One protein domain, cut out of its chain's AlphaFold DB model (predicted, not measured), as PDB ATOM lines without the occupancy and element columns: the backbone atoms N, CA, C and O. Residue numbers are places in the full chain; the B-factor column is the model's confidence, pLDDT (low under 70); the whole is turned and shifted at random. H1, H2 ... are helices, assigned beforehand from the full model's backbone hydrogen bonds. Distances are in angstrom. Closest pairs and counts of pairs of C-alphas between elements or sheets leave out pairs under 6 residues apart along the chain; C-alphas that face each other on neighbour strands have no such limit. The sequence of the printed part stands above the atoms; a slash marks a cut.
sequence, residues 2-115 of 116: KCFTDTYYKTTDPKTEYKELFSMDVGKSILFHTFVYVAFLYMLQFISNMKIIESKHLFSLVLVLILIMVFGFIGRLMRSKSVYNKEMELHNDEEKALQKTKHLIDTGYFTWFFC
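AT A GLANCE: This is residues 2 to 115 of the 116 residues of an uncharacterized protein of viral metagenome (UniProt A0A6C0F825). One long helix, H4, makes the longest axis, and the other helices are set along it: H3 crosses it near one end, H5 folds back on it from the other end as a helical hairpin, and H1 and H2 pack on the middle part of H4. The short H6 is close to H4. The printed part has 114 residues with six named helices, in the order H1 to H6, and no named strand; the class is all helix, and the packing of the helices is mostly crossed. The whole is loose, with a radius of gyration of the C-alphas of 17.4 A, and the C-alphas span 57 by 27 by 23 A.

IN THESE COORDINATES: H1, residues 2 to 12, begins at C-alpha 2 at (30.795, -26.350, 30.569) and is 15.2 A long from first to last C-alpha. H2 is residues 18 to 22, 7.8 A. H3 is residues 24 to 48, 36.0 A. H4, residues 58 to 91, runs 49.4 A from C-alpha 58 at (59.567, -27.019, 22.254) to C-alpha 91 at (14.657, -25.514, 1.653). H5 is residues 94 to 106, 18.2 A. H6, residues 110 to 113, is 5.2 A long and ends at C-alpha 113 at (38.978, -34.883, 15.865).

HOW THE PARTS SIT: The hub is H4, which touches H1, H2, H3 and H5. H1 touches residues 73 to 80 of H4 alone, the same way at a steep tilt of 54 degrees; their closest C-alphas, of Thr 11 and Leu 77, are 5.1 A apart. H2 touches residues 73 to 77 of H4 alone, the closest C-alphas being those of Leu 21 and Phe 73 at 7.4 A. H1 and H2 only just touch, with 3 pairs of C-alphas within 8 A, the closest being those of Thr 11 and Leu 21 at 7.3 A. H1 also touches residues 25 to 29 of H3 alone, about perpendicular at 78 degrees; the closest C-alphas, of Cys 3 and Asp 25, are 6.0 A apart. Residues 30 to 38 of H3 touch residues 62 to 70 of H4, opposite ways at a steep tilt of 56 degrees, with the C-alphas of Thr 34 and Leu 65 closest at 6.3 A. H4 and H5 form a helical hairpin, opposite ways at a steep tilt of 39 degrees; residues 80 to 91 of H4 alone touch H5, with the C-alphas of Glu 87 and Ala 97 closest at 5.0 A. H6 touches no helix; it is close to H4 but not clearly touching, the closest C-alphas being those of Arg 76 and Phe 110 at 7.9 A. H3 and H5 are apart. In H1, H3, H4 and H5 every O i to N i+4 pair is within hydrogen-bond range; H2 has 0 of 1 but 2 of 2 O i to N i+3 pairs, and H6 is too short for an O i to N i+4 pair.

THE WHOLE: The C-alphas farthest apart, of Asn 49 and Asn 92, are 58.1 A apart. The printed part has no cut and no long link; the link from H3 to H4, 9 residues, is short, and the others are tight. The mean pLDDT of the printed part is 79.4, and residues 2 to 4 and 108 to 115 are under 70.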
ATOM      1  N   LYS A   2      31.571 -27.426  31.241       60.31
ATOM      2  CA  LYS A   2      30.795 -26.350  30.569       60.31
ATOM      3  C   LYS A   2      31.593 -25.504  29.566       60.31
ATOM      4  O   LYS A   2      31.169 -25.380  28.435       60.31
ATOM      5  N   CYS A   3      32.796 -25.050  29.928       65.31
ATOM      6  CA  CYS A   3      33.669 -24.279  29.031       65.31
ATOM      7  C   CYS A   3      33.922 -24.957  27.669       65.31
ATOM      8  O   CYS A   3      33.877 -24.291  26.645       65.31
ATOM      9  N   PHE A   4      34.170 -26.270  27.642       67.62
ATOM     10  CA  PHE A   4      34.453 -27.001  26.400       67.62
ATOM     11  C   PHE A   4      33.183 -27.230  25.587       67.62
ATOM     12  O   PHE A   4      33.179 -27.009  24.381       67.62
ATOM     13  N   THR A   5      32.091 -27.584  26.265       71.62
ATOM     14  CA  THR A   5      30.769 -27.756  25.660       71.62
ATOM     15  C   THR A   5      30.261 -26.450  25.042       71.62
ATOM     16  O   THR A   5      29.812 -26.436  23.900       71.62
ATOM     17  N   ASP A   6      30.415 -25.329  25.743       73.94
ATOM     18  CA  ASP A   6      30.018 -24.008  25.257       73.94
ATOM     19  C   ASP A   6      30.893 -23.575  24.071       73.94
ATOM     20  O   ASP A   6      30.383 -23.061  23.076       73.94
ATOM     21  N   THR A   7      32.207 -23.831  24.120       74.25
ATOM     22  CA  THR A   7      33.104 -23.609  22.975       74.25
ATOM     23  C   THR A   7      32.739 -24.498  21.781       74.25
ATOM     24  O   THR A   7      32.773 -24.031  20.640       74.25
ATOM     25  N   TYR A   8      32.355 -25.754  22.010       74.88
ATOM     26  CA  TYR A   8      31.897 -26.661  20.960       74.88
ATOM     27  C   TYR A   8      30.643 -26.115  20.274       74.88
ATOM     28  O   TYR A   8      30.645 -25.954  19.053       74.88
ATOM     29  N   TYR A   9      29.612 -25.743  21.036       76.44
ATOM     30  CA  TYR A   9      28.379 -25.201  20.464       76.44
ATOM     31  C   TYR A   9      28.608 -23.873  19.737       76.44
ATOM     32  O   TYR A   9      28.136 -23.707  18.618       76.44
ATOM     33  N   LYS A  10      29.427 -22.967  20.281       78.06
ATOM     34  CA  LYS A  10      29.794 -21.713  19.592       78.06
ATOM     35  C   LYS A  10      30.543 -21.943  18.279       78.06
ATOM     36  O   LYS A  10      30.390 -21.195  17.325       78.06
ATOM     37  N   THR A  11      31.383 -22.972  18.207       72.75
ATOM     38  CA  THR A  11      32.188 -23.256  17.003       72.75
ATOM     39  C   THR A  11      31.450 -24.109  15.971       72.75
ATOM     40  O   THR A  11      31.969 -24.335  14.877       72.75
ATOM     41  N   THR A  12      30.247 -24.579  16.307       75.56
ATOM     42  CA  THR A  12      29.374 -25.386  15.444       75.56
ATOM     43  C   THR A  12      28.070 -24.686  15.089       75.56
ATOM     44  O   THR A  12      27.423 -25.105  14.132       75.56
ATOM     45  N   ASP A  13      27.692 -23.605  15.772       78.75
ATOM     46  CA  ASP A  13      26.535 -22.796  15.404       78.75
ATOM     47  C   ASP A  13      26.873 -21.875  14.209       78.75
ATOM     48  O   ASP A  13      27.759 -21.021  14.310       78.75
ATOM     49  N   PRO A  14      26.186 -22.012  13.059       76.75
ATOM     50  CA  PRO A  14      26.450 -21.181  11.883       76.75
ATOM     51  C   PRO A  14      26.128 -19.696  12.115       76.75
ATOM     52  O   PRO A  14      26.645 -18.835  11.396       76.75
ATOM     53  N   LYS A  15      25.305 -19.373  13.120       81.12
ATOM     54  CA  LYS A  15      24.950 -17.995  13.474       81.12
ATOM     55  C   LYS A  15      26.039 -17.297  14.289       81.12
ATOM     56  O   LYS A  15      26.040 -16.071  14.352       81.12
ATOM     57  N   THR A  16      26.995 -18.035  14.853       81.88
ATOM     58  CA  THR A  16      28.082 -17.446  15.637       81.88
ATOM     59  C   THR A  16      28.996 -16.568  14.776       81.88
ATOM     60  O   THR A  16      29.394 -16.913  13.654       81.88
ATOM     61  N   GLU A  17      29.352 -15.396  15.300       83.81
ATOM     62  CA  GLU A  17      30.334 -14.513  14.678       83.81
ATOM     63  C   GLU A  17      31.766 -15.012  14.903       83.81
ATOM     64  O   GLU A  17      32.126 -15.475  15.982       83.81
ATOM     65  N   TYR A  18      32.644 -14.820  13.913       78.31
ATOM     66  CA  TYR A  18      34.064 -15.179  14.042       78.31
ATOM     67  C   TYR A  18      34.770 -14.450  15.197       78.31
ATOM     68  O   TYR A  18      35.759 -14.952  15.721       78.31
ATOM     69  N   LYS A  19      34.265 -13.286  15.625       80.62
ATOM     70  CA  LYS A  19      34.806 -12.543  16.773       80.62
ATOM     71  C   LYS A  19      34.653 -13.312  18.087       80.62
ATOM     72  O   LYS A  19      35.515 -13.204  18.953       80.62
ATOM     73  N   GLU A  20      33.612 -14.131  18.219       78.50
ATOM     74  CA  GLU A  20      33.378 -14.934  19.425       78.50
ATOM     75  C   GLU A  20      34.402 -16.068  19.590       78.50
ATOM     76  O   GLU A  20      34.619 -16.556  20.706       78.50
ATOM     77  N   LEU A  21      35.102 -16.435  18.508       74.88
ATOM     78  CA  LEU A  21      36.218 -17.384  18.544       74.88
ATOM     79  C   LEU A  21      37.425 -16.847  19.328       74.88
ATOM     80  O   LEU A  21      38.244 -17.633  19.787       74.88
ATOM     81  N   PHE A  22      37.528 -15.530  19.527       77.94
ATOM     82  CA  PHE A  22      38.583 -14.901  20.332       77.94
ATOM     83  C   PHE A  22      38.195 -14.737  21.810       77.94
ATOM     84  O   PHE A  22      38.840 -13.998  22.553       77.94
ATOM     85  N   SER A  23      37.134 -15.412  22.261       82.94
ATOM     86  CA  SER A  23      36.730 -15.393  23.666       82.94
ATOM     87  C   SER A  23      37.736 -16.111  24.575       82.94
ATOM     88  O   SER A  23      38.438 -17.044  24.173       82.94
ATOM     89  N   MET A  24      37.780 -15.698  25.847       82.00
ATOM     90  CA  MET A  24      38.652 -16.312  26.859       82.00
ATOM     91  C   MET A  24      38.428 -17.822  27.014       82.00
ATOM     92  O   MET A  24      39.372 -18.546  27.328       82.00
ATOM     93  N   ASP A  25      37.208 -18.306  26.788       81.12
ATOM     94  CA  ASP A  25      36.877 -19.729  26.896       81.12
ATOM     95  C   ASP A  25      37.548 -20.557  25.791       81.12
ATOM     96  O   ASP A  25      38.114 -21.617  26.065       81.12
ATOM     97  N   VAL A  26      37.594 -20.027  24.562       79.50
ATOM     98  CA  VAL A  26      38.332 -20.650  23.452       79.50
ATOM     99  C   VAL A  26      39.828 -20.658  23.756       79.50
ATOM    100  O   VAL A  26      40.481 -21.685  23.584       79.50
ATOM    101  N   GLY A  27      40.364 -19.561  24.299       82.94
ATOM    102  CA  GLY A  27      41.763 -19.488  24.734       82.94
ATOM    103  C   GLY A  27      42.123 -20.549  25.781       82.94
ATOM    104  O   GLY A  27      43.133 -21.240  25.639       82.94
ATOM    105  N   LYS A  28      41.273 -20.749  26.798       85.12
ATOM    106  CA  LYS A  28      41.447 -21.821  27.800       85.12
ATOM    107  C   LYS A  28      41.401 -23.209  27.163       85.12
ATOM    108  O   LYS A  28      42.200 -24.067  27.531       85.12
ATOM    109  N   SER A  29      40.499 -23.418  26.203       83.88
ATOM    110  CA  SER A  29      40.401 -24.682  25.473       83.88
ATOM    111  C   SER A  29      41.666 -24.970  24.660       83.88
ATOM    112  O   SER A  29      42.201 -26.075  24.742       83.88
ATOM    113  N   ILE A  30      42.200 -23.968  23.950       86.12
ATOM    114  CA  ILE A  30      43.458 -24.085  23.199       86.12
ATOM    115  C   ILE A  30      44.604 -24.456  24.142       86.12
ATOM    116  O   ILE A  30      45.288 -25.444  23.896       86.12
ATOM    117  N   LEU A  31      44.778 -23.723  25.249       87.81
ATOM    118  CA  LEU A  31      45.845 -23.997  26.217       87.81
ATOM    119  C   LEU A  31      45.755 -25.413  26.797       87.81
ATOM    120  O   LEU A  31      46.773 -26.096  26.901       87.81
ATOM    121  N   PHE A  32      44.546 -25.865  27.138       88.06
ATOM    122  CA  PHE A  32      44.325 -27.219  27.636       88.06
ATOM    123  C   PHE A  32      44.733 -28.280  26.605       88.06
ATOM    124  O   PHE A  32      45.513 -29.172  26.929       88.06
ATOM    125  N   HIS A  33      44.278 -28.157  25.355       85.44
ATOM    126  CA  HIS A  33      44.638 -29.102  24.293       85.44
ATOM    127  C   HIS A  33      46.137 -29.090  23.999       85.44
ATOM    128  O   HIS A  33      46.748 -30.148  23.882       85.44
ATOM    129  N   THR A  34      46.757 -27.910  23.936       88.00
ATOM    130  CA  THR A  34      48.205 -27.792  23.749       88.00
ATOM    131  C   THR A  34      48.967 -28.489  24.876       88.00
ATOM    132  O   THR A  34      49.903 -29.235  24.595       88.00
ATOM    133  N   PHE A  35      48.547 -28.320  26.135       89.94
ATOM    134  CA  PHE A  35      49.150 -29.020  27.270       89.94
ATOM    135  C   PHE A  35      48.999 -30.543  27.155       89.94
ATOM    136  O   PHE A  35      49.985 -31.265  27.297       89.94
ATOM    137  N   VAL A  36      47.794 -31.032  26.842       89.88
ATOM    138  CA  VAL A  36      47.520 -32.469  26.672       89.88
ATOM    139  C   VAL A  36      48.353 -33.065  25.536       89.88
ATOM    140  O   VAL A  36      48.950 -34.124  25.714       89.88
ATOM    141  N   TYR A  37      48.459 -32.387  24.391       88.81
ATOM    142  CA  TYR A  37      49.261 -32.862  23.260       88.81
ATOM    143  C   TYR A  37      50.751 -32.905  23.577       88.81
ATOM    144  O   TYR A  37      51.417 -33.890  23.261       88.81
ATOM    145  N   VAL A  38      51.280 -31.882  24.248       89.31
ATOM    146  CA  VAL A  38      52.680 -31.886  24.685       89.31
ATOM    147  C   VAL A  38      52.925 -33.015  25.692       89.31
ATOM    148  O   VAL A  38      53.890 -33.763  25.537       89.31
ATOM    149  N   ALA A  39      52.037 -33.202  26.674       89.31
ATOM    150  CA  ALA A  39      52.134 -34.293  27.645       89.31
ATOM    151  C   ALA A  39      52.087 -35.675  26.972       89.31
ATOM    152  O   ALA A  39      52.886 -36.551  27.305       89.31
ATOM    153  N   PHE A  40      51.208 -35.858  25.983       90.56
ATOM    154  CA  PHE A  40      51.118 -37.089  25.201       90.56
ATOM    155  C   PHE A  40      52.409 -37.374  24.425       90.56
ATOM    156  O   PHE A  40      52.896 -38.502  24.445       90.56
ATOM    157  N   LEU A  41      53.010 -36.364  23.789       89.12
ATOM    158  CA  LEU A  41      54.281 -36.530  23.080       89.12
ATOM    159  C   LEU A  41      55.432 -36.893  24.029       89.12
ATOM    160  O   LEU A  41      56.238 -37.763  23.696       89.12
ATOM    161  N   TYR A  42      55.488 -36.292  25.222       89.50
ATOM    162  CA  TYR A  42      56.459 -36.679  26.251       89.50
ATOM    163  C   TYR A  42      56.246 -38.115  26.741       89.50
ATOM    164  O   TYR A  42      57.215 -38.859  26.889       89.50
ATOM    165  N   MET A  43      54.994 -38.527  26.948       90.88
ATOM    166  CA  MET A  43      54.655 -39.906  27.299       90.88
ATOM    167  C   MET A  43      55.080 -40.882  26.192       90.88
ATOM    168  O   MET A  43      55.656 -41.928  26.481       90.88
ATOM    169  N   LEU A  44      54.855 -40.534  24.924       90.56
ATOM    170  CA  LEU A  44      55.235 -41.375  23.790       90.56
ATOM    171  C   LEU A  44      56.757 -41.489  23.664       90.56
ATOM    172  O   LEU A  44      57.270 -42.585  23.444       90.56
ATOM    173  N   GLN A  45      57.489 -40.396  23.880       91.44
ATOM    174  CA  GLN A  45      58.951 -40.403  23.972       91.44
ATOM    175  C   GLN A  45      59.451 -41.291  25.120       91.44
ATOM    176  O   GLN A  45      60.408 -42.040  24.934       91.44
ATOM    177  N   PHE A  46      58.791 -41.255  26.281       89.38
ATOM    178  CA  PHE A  46      59.126 -42.111  27.421       89.38
ATOM    179  C   PHE A  46      58.910 -43.602  27.116       89.38
ATOM    180  O   PHE A  46      59.772 -44.419  27.420       89.38
ATOM    181  N   ILE A  47      57.793 -43.962  26.475       93.75
ATOM    182  CA  ILE A  47      57.462 -45.363  26.159       93.75
ATOM    183  C   ILE A  47      58.338 -45.909  25.020       93.75
ATOM    184  O   ILE A  47      58.779 -47.053  25.066       93.75
ATOM    185  N   SER A  48      58.580 -45.104  23.984       90.56
ATOM    186  CA  SER A  48      59.309 -45.533  22.781       90.56
ATOM    187  C   SER A  48      60.830 -45.466  22.916       90.56
ATOM    188  O   SER A  48      61.530 -45.964  22.037       90.56
ATOM    189  N   ASN A  49      61.354 -44.825  23.971       84.69
ATOM    190  CA  ASN A  49      62.769 -44.448  24.099       84.69
ATOM    191  C   ASN A  49      63.319 -43.660  22.889       84.69
ATOM    192  O   ASN A  49      64.532 -43.515  22.732       84.69
ATOM    193  N   MET A  50      62.446 -43.120  22.033       85.56
ATOM    194  CA  MET A  50      62.827 -42.274  20.908       85.56
ATOM    195  C   MET A  50      62.778 -40.812  21.333       85.56
ATOM    196  O   MET A  50      61.801 -40.345  21.917       85.56
ATOM    197  N   LYS A  51      63.823 -40.054  21.003       82.81
ATOM    198  CA  LYS A  51      63.880 -38.621  21.289       82.81
ATOM    199  C   LYS A  51      63.040 -37.859  20.258       82.81
ATOM    200  O   LYS A  51      63.517 -37.562  19.169       82.81
ATOM    201  N   ILE A  52      61.785 -37.582  20.602       80.44
ATOM    202  CA  ILE A  52      60.818 -36.907  19.721       80.44
ATOM    203  C   ILE A  52      60.899 -35.391  19.894       80.44
ATOM    204  O   ILE A  52      60.920 -34.654  18.912       80.44
ATOM    205  N   ILE A  53      60.964 -34.917  21.140       80.94
ATOM    206  CA  ILE A  53      61.028 -33.493  21.457       80.94
ATOM    207  C   ILE A  53      62.442 -33.142  21.908       80.94
ATOM    208  O   ILE A  53      62.944 -33.633  22.922       80.94
ATOM    209  N   GLU A  54      63.070 -32.217  21.186       84.88
ATOM    210  CA  GLU A  54      64.237 -31.505  21.693       84.88
ATOM    211  C   GLU A  54      63.809 -30.200  22.361       84.88
ATOM    212  O   GLU A  54      63.016 -29.438  21.807       84.88
ATOM    213  N   SER A  55      64.384 -29.887  23.525       79.19
ATOM    214  CA  SER A  55      64.021 -28.696  24.307       79.19
ATOM    215  C   SER A  55      64.165 -27.386  23.522       79.19
ATOM    216  O   SER A  55      63.413 -26.445  23.760       79.19
ATOM    217  N   LYS A  56      65.083 -27.332  22.544       84.50
ATOM    218  CA  LYS A  56      65.275 -26.177  21.649       84.50
ATOM    219  C   LYS A  56      64.091 -25.941  20.703       84.50
ATOM    220  O   LYS A  56      63.868 -24.809  20.289       84.50
ATOM    221  N   HIS A  57      63.334 -26.987  20.371       87.00
ATOM    222  CA  HIS A  57      62.204 -26.934  19.439       87.00
ATOM    223  C   HIS A  57      60.840 -26.898  20.140       87.00
ATOM    224  O   HIS A  57      59.822 -26.724  19.471       87.00
ATOM    225  N   LEU A  58      60.805 -27.006  21.474       87.25
ATOM    226  CA  LEU A  58      59.567 -27.019  22.254       87.25
ATOM    227  C   LEU A  58      58.719 -25.763  22.014       87.25
ATOM    228  O   LEU A  58      57.512 -25.867  21.813       87.25
ATOM    229  N   PHE A  59      59.344 -24.583  21.984       88.62
ATOM    230  CA  PHE A  59      58.629 -23.327  21.748       88.62
ATOM    231  C   PHE A  59      57.978 -23.288  20.357       88.62
ATOM    232  O   PHE A  59      56.794 -22.976  20.238       88.62
ATOM    233  N   SER A  60      58.721 -23.669  19.313       89.88
ATOM    234  CA  SER A  60      58.196 -23.732  17.944       89.88
ATOM    235  C   SER A  60      57.069 -24.757  17.812       89.88
ATOM    236  O   SER A  60      56.068 -24.475  17.161       89.88
ATOM    237  N   LEU A  61      57.197 -25.919  18.463       88.62
ATOM    238  CA  LEU A  61      56.156 -26.947  18.496       88.62
ATOM    239  C   LEU A  61      54.867 -26.419  19.138       88.62
ATOM    240  O   LEU A  61      53.793 -26.564  18.563       88.62
ATOM    241  N   VAL A  62      54.974 -25.775  20.302       89.38
ATOM    242  CA  VAL A  62      53.830 -25.170  21.002       89.38
ATOM    243  C   VAL A  62      53.157 -24.110  20.132       89.38
ATOM    244  O   VAL A  62      51.933 -24.109  20.013       89.38
ATOM    245  N   LEU A  63      53.936 -23.251  19.472       90.94
ATOM    246  CA  LEU A  63      53.404 -22.222  18.580       90.94
ATOM    247  C   LEU A  63      52.648 -22.837  17.395       90.94
ATOM    248  O   LEU A  63      51.535 -22.411  17.090       90.94
ATOM    249  N   VAL A  64      53.208 -23.874  16.765       89.38
ATOM    250  CA  VAL A  64      52.545 -24.599  15.669       89.38
ATOM    251  C   VAL A  64      51.255 -25.267  16.147       89.38
ATOM    252  O   VAL A  64      50.233 -25.153  15.475       89.38
ATOM    253  N   LEU A  65      51.261 -25.907  17.320       87.00
ATOM    254  CA  LEU A  65      50.062 -26.520  17.895       87.00
ATOM    255  C   LEU A  65      48.961 -25.486  18.148       87.00
ATOM    256  O   LEU A  65      47.809 -25.728  17.798       87.00
ATOM    257  N   ILE A  66      49.307 -24.321  18.699       87.50
ATOM    258  CA  ILE A  66      48.347 -23.230  18.909       87.50
ATOM    259  C   ILE A  66      47.757 -22.771  17.570       87.50
ATOM    260  O   ILE A  66      46.538 -22.648  17.458       87.50
ATOM    261  N   LEU A  67      48.587 -22.571  16.539       88.75
ATOM    262  CA  LEU A  67      48.108 -22.183  15.210       88.75
ATOM    263  C   LEU A  67      47.154 -23.227  14.621       88.75
ATOM    264  O   LEU A  67      46.069 -22.865  14.174       88.75
ATOM    265  N   ILE A  68      47.515 -24.513  14.667       88.31
ATOM    266  CA  ILE A  68      46.663 -25.608  14.180       88.31
ATOM    267  C   ILE A  68      45.308 -25.603  14.896       88.31
ATOM    268  O   ILE A  68      44.276 -25.751  14.243       88.31
ATOM    269  N   MET A  69      45.288 -25.381  16.213       85.50
ATOM    270  CA  MET A  69      44.040 -25.309  16.975       85.50
ATOM    271  C   MET A  69      43.176 -24.116  16.553       85.50
ATOM    272  O   MET A  69      41.978 -24.285  16.329       85.50
ATOM    273  N   VAL A  70      43.768 -22.929  16.384       85.81
ATOM    274  CA  VAL A  70      43.048 -21.730  15.919       85.81
ATOM    275  C   VAL A  70      42.447 -21.958  14.531       85.81
ATOM    276  O   VAL A  70      41.248 -21.745  14.337       85.81
ATOM    277  N   PHE A  71      43.242 -22.449  13.577       86.12
ATOM    278  CA  PHE A  71      42.746 -22.776  12.237       86.12
ATOM    279  C   PHE A  71      41.680 -23.873  12.270       86.12
ATOM    280  O   PHE A  71      40.712 -23.806  11.516       86.12
ATOM    281  N   GLY A  72      41.806 -24.837  13.177       83.19
ATOM    282  CA  GLY A  72      40.803 -25.866  13.416       83.19
ATOM    283  C   GLY A  72      39.450 -25.310  13.850       83.19
ATOM    284  O   GLY A  72      38.418 -25.682  13.288       83.19
ATOM    285  N   PHE A  73      39.442 -24.376  14.804       81.81
ATOM    286  CA  PHE A  73      38.218 -23.706  15.249       81.81
ATOM    287  C   PHE A  73      37.578 -22.864  14.141       81.81
ATOM    288  O   PHE A  73      36.364 -22.935  13.944       81.81
ATOM    289  N   ILE A  74      38.386 -22.125  13.375       83.00
ATOM    290  CA  ILE A  74      37.899 -21.349  12.226       83.00
ATOM    291  C   ILE A  74      37.305 -22.282  11.166       83.00
ATOM    292  O   ILE A  74      36.188 -22.054  10.705       83.00
ATOM    293  N   GLY A  75      38.015 -23.355  10.810       82.56
ATOM    294  CA  GLY A  75      37.564 -24.336   9.825       82.56
ATOM    295  C   GLY A  75      36.250 -25.009  10.223       82.56
ATOM    296  O   GLY A  75      35.377 -25.204   9.375       82.56
ATOM    297  N   ARG A  76      36.061 -25.298  11.519       82.31
ATOM    298  CA  ARG A  76      34.800 -25.837  12.048       82.31
ATOM    299  C   ARG A  76      33.635 -24.872  11.829       82.31
ATOM    300  O   ARG A  76      32.610 -25.277  11.277       82.31
ATOM    301  N   LEU A  77      33.819 -23.597  12.176       82.94
ATOM    302  CA  LEU A  77      32.781 -22.581  12.001       82.94
ATOM    303  C   LEU A  77      32.492 -22.317  10.514       82.94
ATOM    304  O   LEU A  77      31.331 -22.254  10.115       82.94
ATOM    305  N   MET A  78      33.527 -22.240   9.671       82.94
ATOM    306  CA  MET A  78      33.380 -22.092   8.216       82.94
ATOM    307  C   MET A  78      32.558 -23.230   7.609       82.94
ATOM    308  O   MET A  78      31.659 -22.987   6.803       82.94
ATOM    309  N   ARG A  79      32.836 -24.476   8.010       81.81
ATOM    310  CA  ARG A  79      32.074 -25.639   7.553       81.81
ATOM    311  C   ARG A  79      30.621 -25.556   7.998       81.81
ATOM    312  O   ARG A  79      29.742 -25.801   7.178       81.81
ATOM    313  N   SER A  80      30.373 -25.193   9.257       81.56
ATOM    314  CA  SER A  80      29.009 -25.032   9.762       81.56
ATOM    315  C   SER A  80      28.211 -24.024   8.935       81.56
ATOM    316  O   SER A  80      27.132 -24.340   8.434       81.56
ATOM    317  N   LYS A  81      28.801 -22.851   8.670       82.81
ATOM    318  CA  LYS A  81      28.195 -21.824   7.810       82.81
ATOM    319  C   LYS A  81      27.975 -22.303   6.379       82.81
ATOM    320  O   LYS A  81      26.945 -22.004   5.792       82.81
ATOM    321  N   SER A  82      28.915 -23.062   5.816       84.00
ATOM    322  CA  SER A  82      28.783 -23.602   4.460       84.00
ATOM    323  C   SER A  82      27.638 -24.613   4.341       84.00
ATOM    324  O   SER A  82      26.880 -24.546   3.375       84.00
ATOM    325  N   VAL A  83      27.483 -25.513   5.320       81.81
ATOM    326  CA  VAL A  83      26.362 -26.466   5.358       81.81
ATOM    327  C   VAL A  83      25.042 -25.718   5.535       81.81
ATOM    328  O   VAL A  83      24.110 -25.959   4.776       81.81
ATOM    329  N   TYR A  84      24.994 -24.755   6.457       82.62
ATOM    330  CA  TYR A  84      23.808 -23.935   6.690       82.62
ATOM    331  C   TYR A  84      23.360 -23.168   5.446       82.62
ATOM    332  O   TYR A  84      22.194 -23.241   5.074       82.62
ATOM    333  N   ASN A  85      24.282 -22.478   4.768       82.62
ATOM    334  CA  ASN A  85      23.963 -21.719   3.559       82.62
ATOM    335  C   ASN A  85      23.419 -22.629   2.450       82.62
ATOM    336  O   ASN A  85      22.450 -22.275   1.788       82.62
ATOM    337  N   LYS A  86      23.988 -23.829   2.294       81.75
ATOM    338  CA  LYS A  86      23.517 -24.801   1.303       81.75
ATOM    339  C   LYS A  86      22.123 -25.348   1.634       81.75
ATOM    340  O   LYS A  86      21.302 -25.509   0.739       81.75
ATOM    341  N   GLU A  87      21.840 -25.628   2.903       76.88
ATOM    342  CA  GLU A  87      20.510 -26.079   3.336       76.88
ATOM    343  C   GLU A  87      19.459 -24.959   3.233       76.88
ATOM    344  O   GLU A  87      18.317 -25.221   2.849       76.88
ATOM    345  N   MET A  88      19.850 -23.709   3.505       78.56
ATOM    346  CA  MET A  88      19.015 -22.520   3.300       78.56
ATOM    347  C   MET A  88      18.611 -22.353   1.833       78.56
ATOM    348  O   MET A  88      17.432 -22.149   1.552       78.56
ATOM    349  N   GLU A  89      19.560 -22.497   0.903       78.00
ATOM    350  CA  GLU A  89      19.300 -22.428  -0.543       78.00
ATOM    351  C   GLU A  89      18.340 -23.526  -1.035       78.00
ATOM    352  O   GLU A  89      17.571 -23.303  -1.967       78.00
ATOM    353  N   LEU A  90      18.360 -24.709  -0.412       75.12
ATOM    354  CA  LEU A  90      17.553 -25.861  -0.834       75.12
ATOM    355  C   LEU A  90      16.124 -25.853  -0.283       75.12
ATOM    356  O   LEU A  90      15.212 -26.352  -0.944       75.12
ATOM    357  N   HIS A  91      15.923 -25.351   0.937       72.75
ATOM    358  CA  HIS A  91      14.657 -25.514   1.653       72.75
ATOM    359  C   HIS A  91      13.925 -24.205   1.967       72.75
ATOM    360  O   HIS A  91      12.750 -24.282   2.321       72.75
ATOM    361  N   ASN A  92      14.564 -23.032   1.812       71.31
ATOM    362  CA  ASN A  92      13.998 -21.699   2.103       71.31
ATOM    363  C   ASN A  92      13.344 -21.566   3.499       71.31
ATOM    364  O   ASN A  92      12.557 -20.655   3.748       71.31
ATOM    365  N   ASP A  93      13.670 -22.480   4.415       75.69
ATOM    366  CA  ASP A  93      13.091 -22.610   5.747       75.69
ATOM    367  C   ASP A  93      14.241 -22.631   6.757       75.69
ATOM    368  O   ASP A  93      14.999 -23.604   6.856       75.69
ATOM    369  N   GLU A  94      14.387 -21.514   7.469       74.00
ATOM    370  CA  GLU A  94      15.500 -21.243   8.378       74.00
ATOM    371  C   GLU A  94      15.588 -22.260   9.519       74.00
ATOM    372  O   GLU A  94      16.675 -22.690   9.915       74.00
ATOM    373  N   GLU A  95      14.435 -22.690  10.029       74.38
ATOM    374  CA  GLU A  95      14.361 -23.566  11.189       74.38
ATOM    375  C   GLU A  95      14.747 -25.003  10.814       74.38
ATOM    376  O   GLU A  95      15.531 -25.656  11.515       74.38
ATOM    377  N   LYS A  96      14.293 -25.471   9.643       73.50
ATOM    378  CA  LYS A  96      14.672 -26.787   9.109       73.50
ATOM    379  C   LYS A  96      16.129 -26.839   8.664       73.50
ATOM    380  O   LYS A  96      16.793 -27.850   8.909       73.50
ATOM    381  N   ALA A  97      16.642 -25.768   8.056       72.75
ATOM    382  CA  ALA A  97      18.046 -25.673   7.660       72.75
ATOM    383  C   ALA A  97      18.977 -25.730   8.881       72.75
ATOM    384  O   ALA A  97      19.983 -26.447   8.867       72.75
ATOM    385  N   LEU A  98      18.616 -25.049   9.975       76.94
ATOM    386  CA  LEU A  98      19.374 -25.093  11.224       76.94
ATOM    387  C   LEU A  98      19.359 -26.491  11.861       76.94
ATOM    388  O   LEU A  98      20.416 -26.991  12.252       76.94
ATOM    389  N   GLN A  99      18.193 -27.142  11.952       78.94
ATOM    390  CA  GLN A  99      18.079 -28.483  12.539       78.94
ATOM    391  C   GLN A  99      18.873 -29.529  11.748       78.94
ATOM    392  O   GLN A  99      19.613 -30.315  12.342       78.94
ATOM    393  N   LYS A 100      18.786 -29.506  10.411       74.19
ATOM    394  CA  LYS A 100      19.566 -30.407   9.553       74.19
ATOM    395  C   LYS A 100      21.060 -30.139   9.637       74.19
ATOM    396  O   LYS A 100      21.835 -31.088   9.693       74.19
ATOM    397  N   THR A 101      21.463 -28.871   9.700       74.94
ATOM    398  CA  THR A 101      22.873 -28.494   9.858       74.94
ATOM    399  C   THR A 101      23.427 -28.997  11.187       74.94
ATOM    400  O   THR A 101      24.479 -29.631  11.196       74.94
ATOM    401  N   LYS A 102      22.705 -28.796  12.299       74.88
ATOM    402  CA  LYS A 102      23.100 -29.331  13.611       74.88
ATOM    403  C   LYS A 102      23.205 -30.851  13.577       74.88
ATOM    404  O   LYS A 102      24.235 -31.388  13.963       74.88
ATOM    405  N   HIS A 103      22.212 -31.533  13.006       78.06
ATOM    406  CA  HIS A 103      22.249 -32.985  12.862       78.06
ATOM    407  C   HIS A 103      23.448 -33.459  12.019       78.06
ATOM    408  O   HIS A 103      24.159 -34.372  12.424       78.06
ATOM    409  N   LEU A 104      23.739 -32.818  10.884       74.88
ATOM    410  CA  LEU A 104      24.887 -33.141  10.025       74.88
ATOM    411  C   LEU A 104      26.240 -32.880  10.692       74.88
ATOM    412  O   LEU A 104      27.198 -33.608  10.431       74.88
ATOM    413  N   ILE A 105      26.337 -31.839  11.517       74.25
ATOM    414  CA  ILE A 105      27.559 -31.511  12.253       74.25
ATOM    415  C   ILE A 105      27.759 -32.480  13.416       74.25
ATOM    416  O   ILE A 105      28.855 -33.017  13.546       74.25
ATOM    417  N   ASP A 106      26.710 -32.767  14.189       70.00
ATOM    418  CA  ASP A 106      26.770 -33.687  15.330       70.00
ATOM    419  C   ASP A 106      27.041 -35.130  14.891       70.00
ATOM    420  O   ASP A 106      27.798 -35.848  15.543       70.00
ATOM    421  N   THR A 107      26.496 -35.540  13.742       70.75
ATOM    422  CA  THR A 107      26.776 -36.851  13.125       70.75
ATOM    423  C   THR A 107      28.080 -36.837  12.310       70.75
ATOM    424  O   THR A 107      28.540 -37.867  11.815       70.75
ATOM    425  N   GLY A 108      28.692 -35.663  12.134       60.91
ATOM    426  CA  GLY A 108      29.893 -35.466  11.341       60.91
ATOM    427  C   GLY A 108      31.163 -35.918  12.065       60.91
ATOM    428  O   GLY A 108      31.370 -35.664  13.246       60.91
ATOM    429  N   TYR A 109      32.092 -36.502  11.305       50.19
ATOM    430  CA  TYR A 109      33.388 -37.026  11.771       50.19
ATOM    431  C   TYR A 109      34.272 -36.018  12.550       50.19
ATOM    432  O   TYR A 109      35.228 -36.398  13.221       50.19
ATOM    433  N   PHE A 110      33.976 -34.716  12.471       51.38
ATOM    434  CA  PHE A 110      34.781 -33.646  13.073       51.38
ATOM    435  C   PHE A 110      34.556 -33.447  14.575       51.38
ATOM    436  O   PHE A 110      35.444 -32.898  15.229       51.38
ATOM    437  N   THR A 111      33.437 -33.922  15.129       52.19
ATOM    438  CA  THR A 111      33.171 -33.903  16.579       52.19
ATOM    439  C   THR A 111      34.267 -34.644  17.350       52.19
ATOM    440  O   THR A 111      34.701 -34.205  18.410       52.19
ATOM    441  N   TRP A 112      34.800 -35.720  16.764       46.25
ATOM    442  CA  TRP A 112      35.839 -36.546  17.377       46.25
ATOM    443  C   TRP A 112      37.258 -35.974  17.259       46.25
ATOM    444  O   TRP A 112      38.064 -36.165  18.165       46.25
ATOM    445  N   PHE A 113      37.587 -35.267  16.170       46.59
ATOM    446  CA  PHE A 113      38.978 -34.883  15.865       46.59
ATOM    447  C   PHE A 113      39.481 -33.664  16.652       46.59
ATOM    448  O   PHE A 113      40.681 -33.489  16.832       46.59
ATOM    449  N   PHE A 114      38.564 -32.820  17.125       48.72
ATOM    450  CA  PHE A 114      38.879 -31.637  17.931       48.72
ATOM    451  C   PHE A 114      38.230 -31.677  19.329       48.72
ATOM    452  O   PHE A 114      38.036 -30.622  19.933       48.72
ATOM    453  N   CYS A 115      37.924 -32.894  19.793       43.34
ATOM    454  CA  CYS A 115      37.398 -33.263  21.107       43.34
ATOM    455  C   CYS A 115      35.987 -32.762  21.473       43.34
ATOM    456  O   CYS A 115      35.676 -31.569  21.439       43.34
TER     457      CYS A 115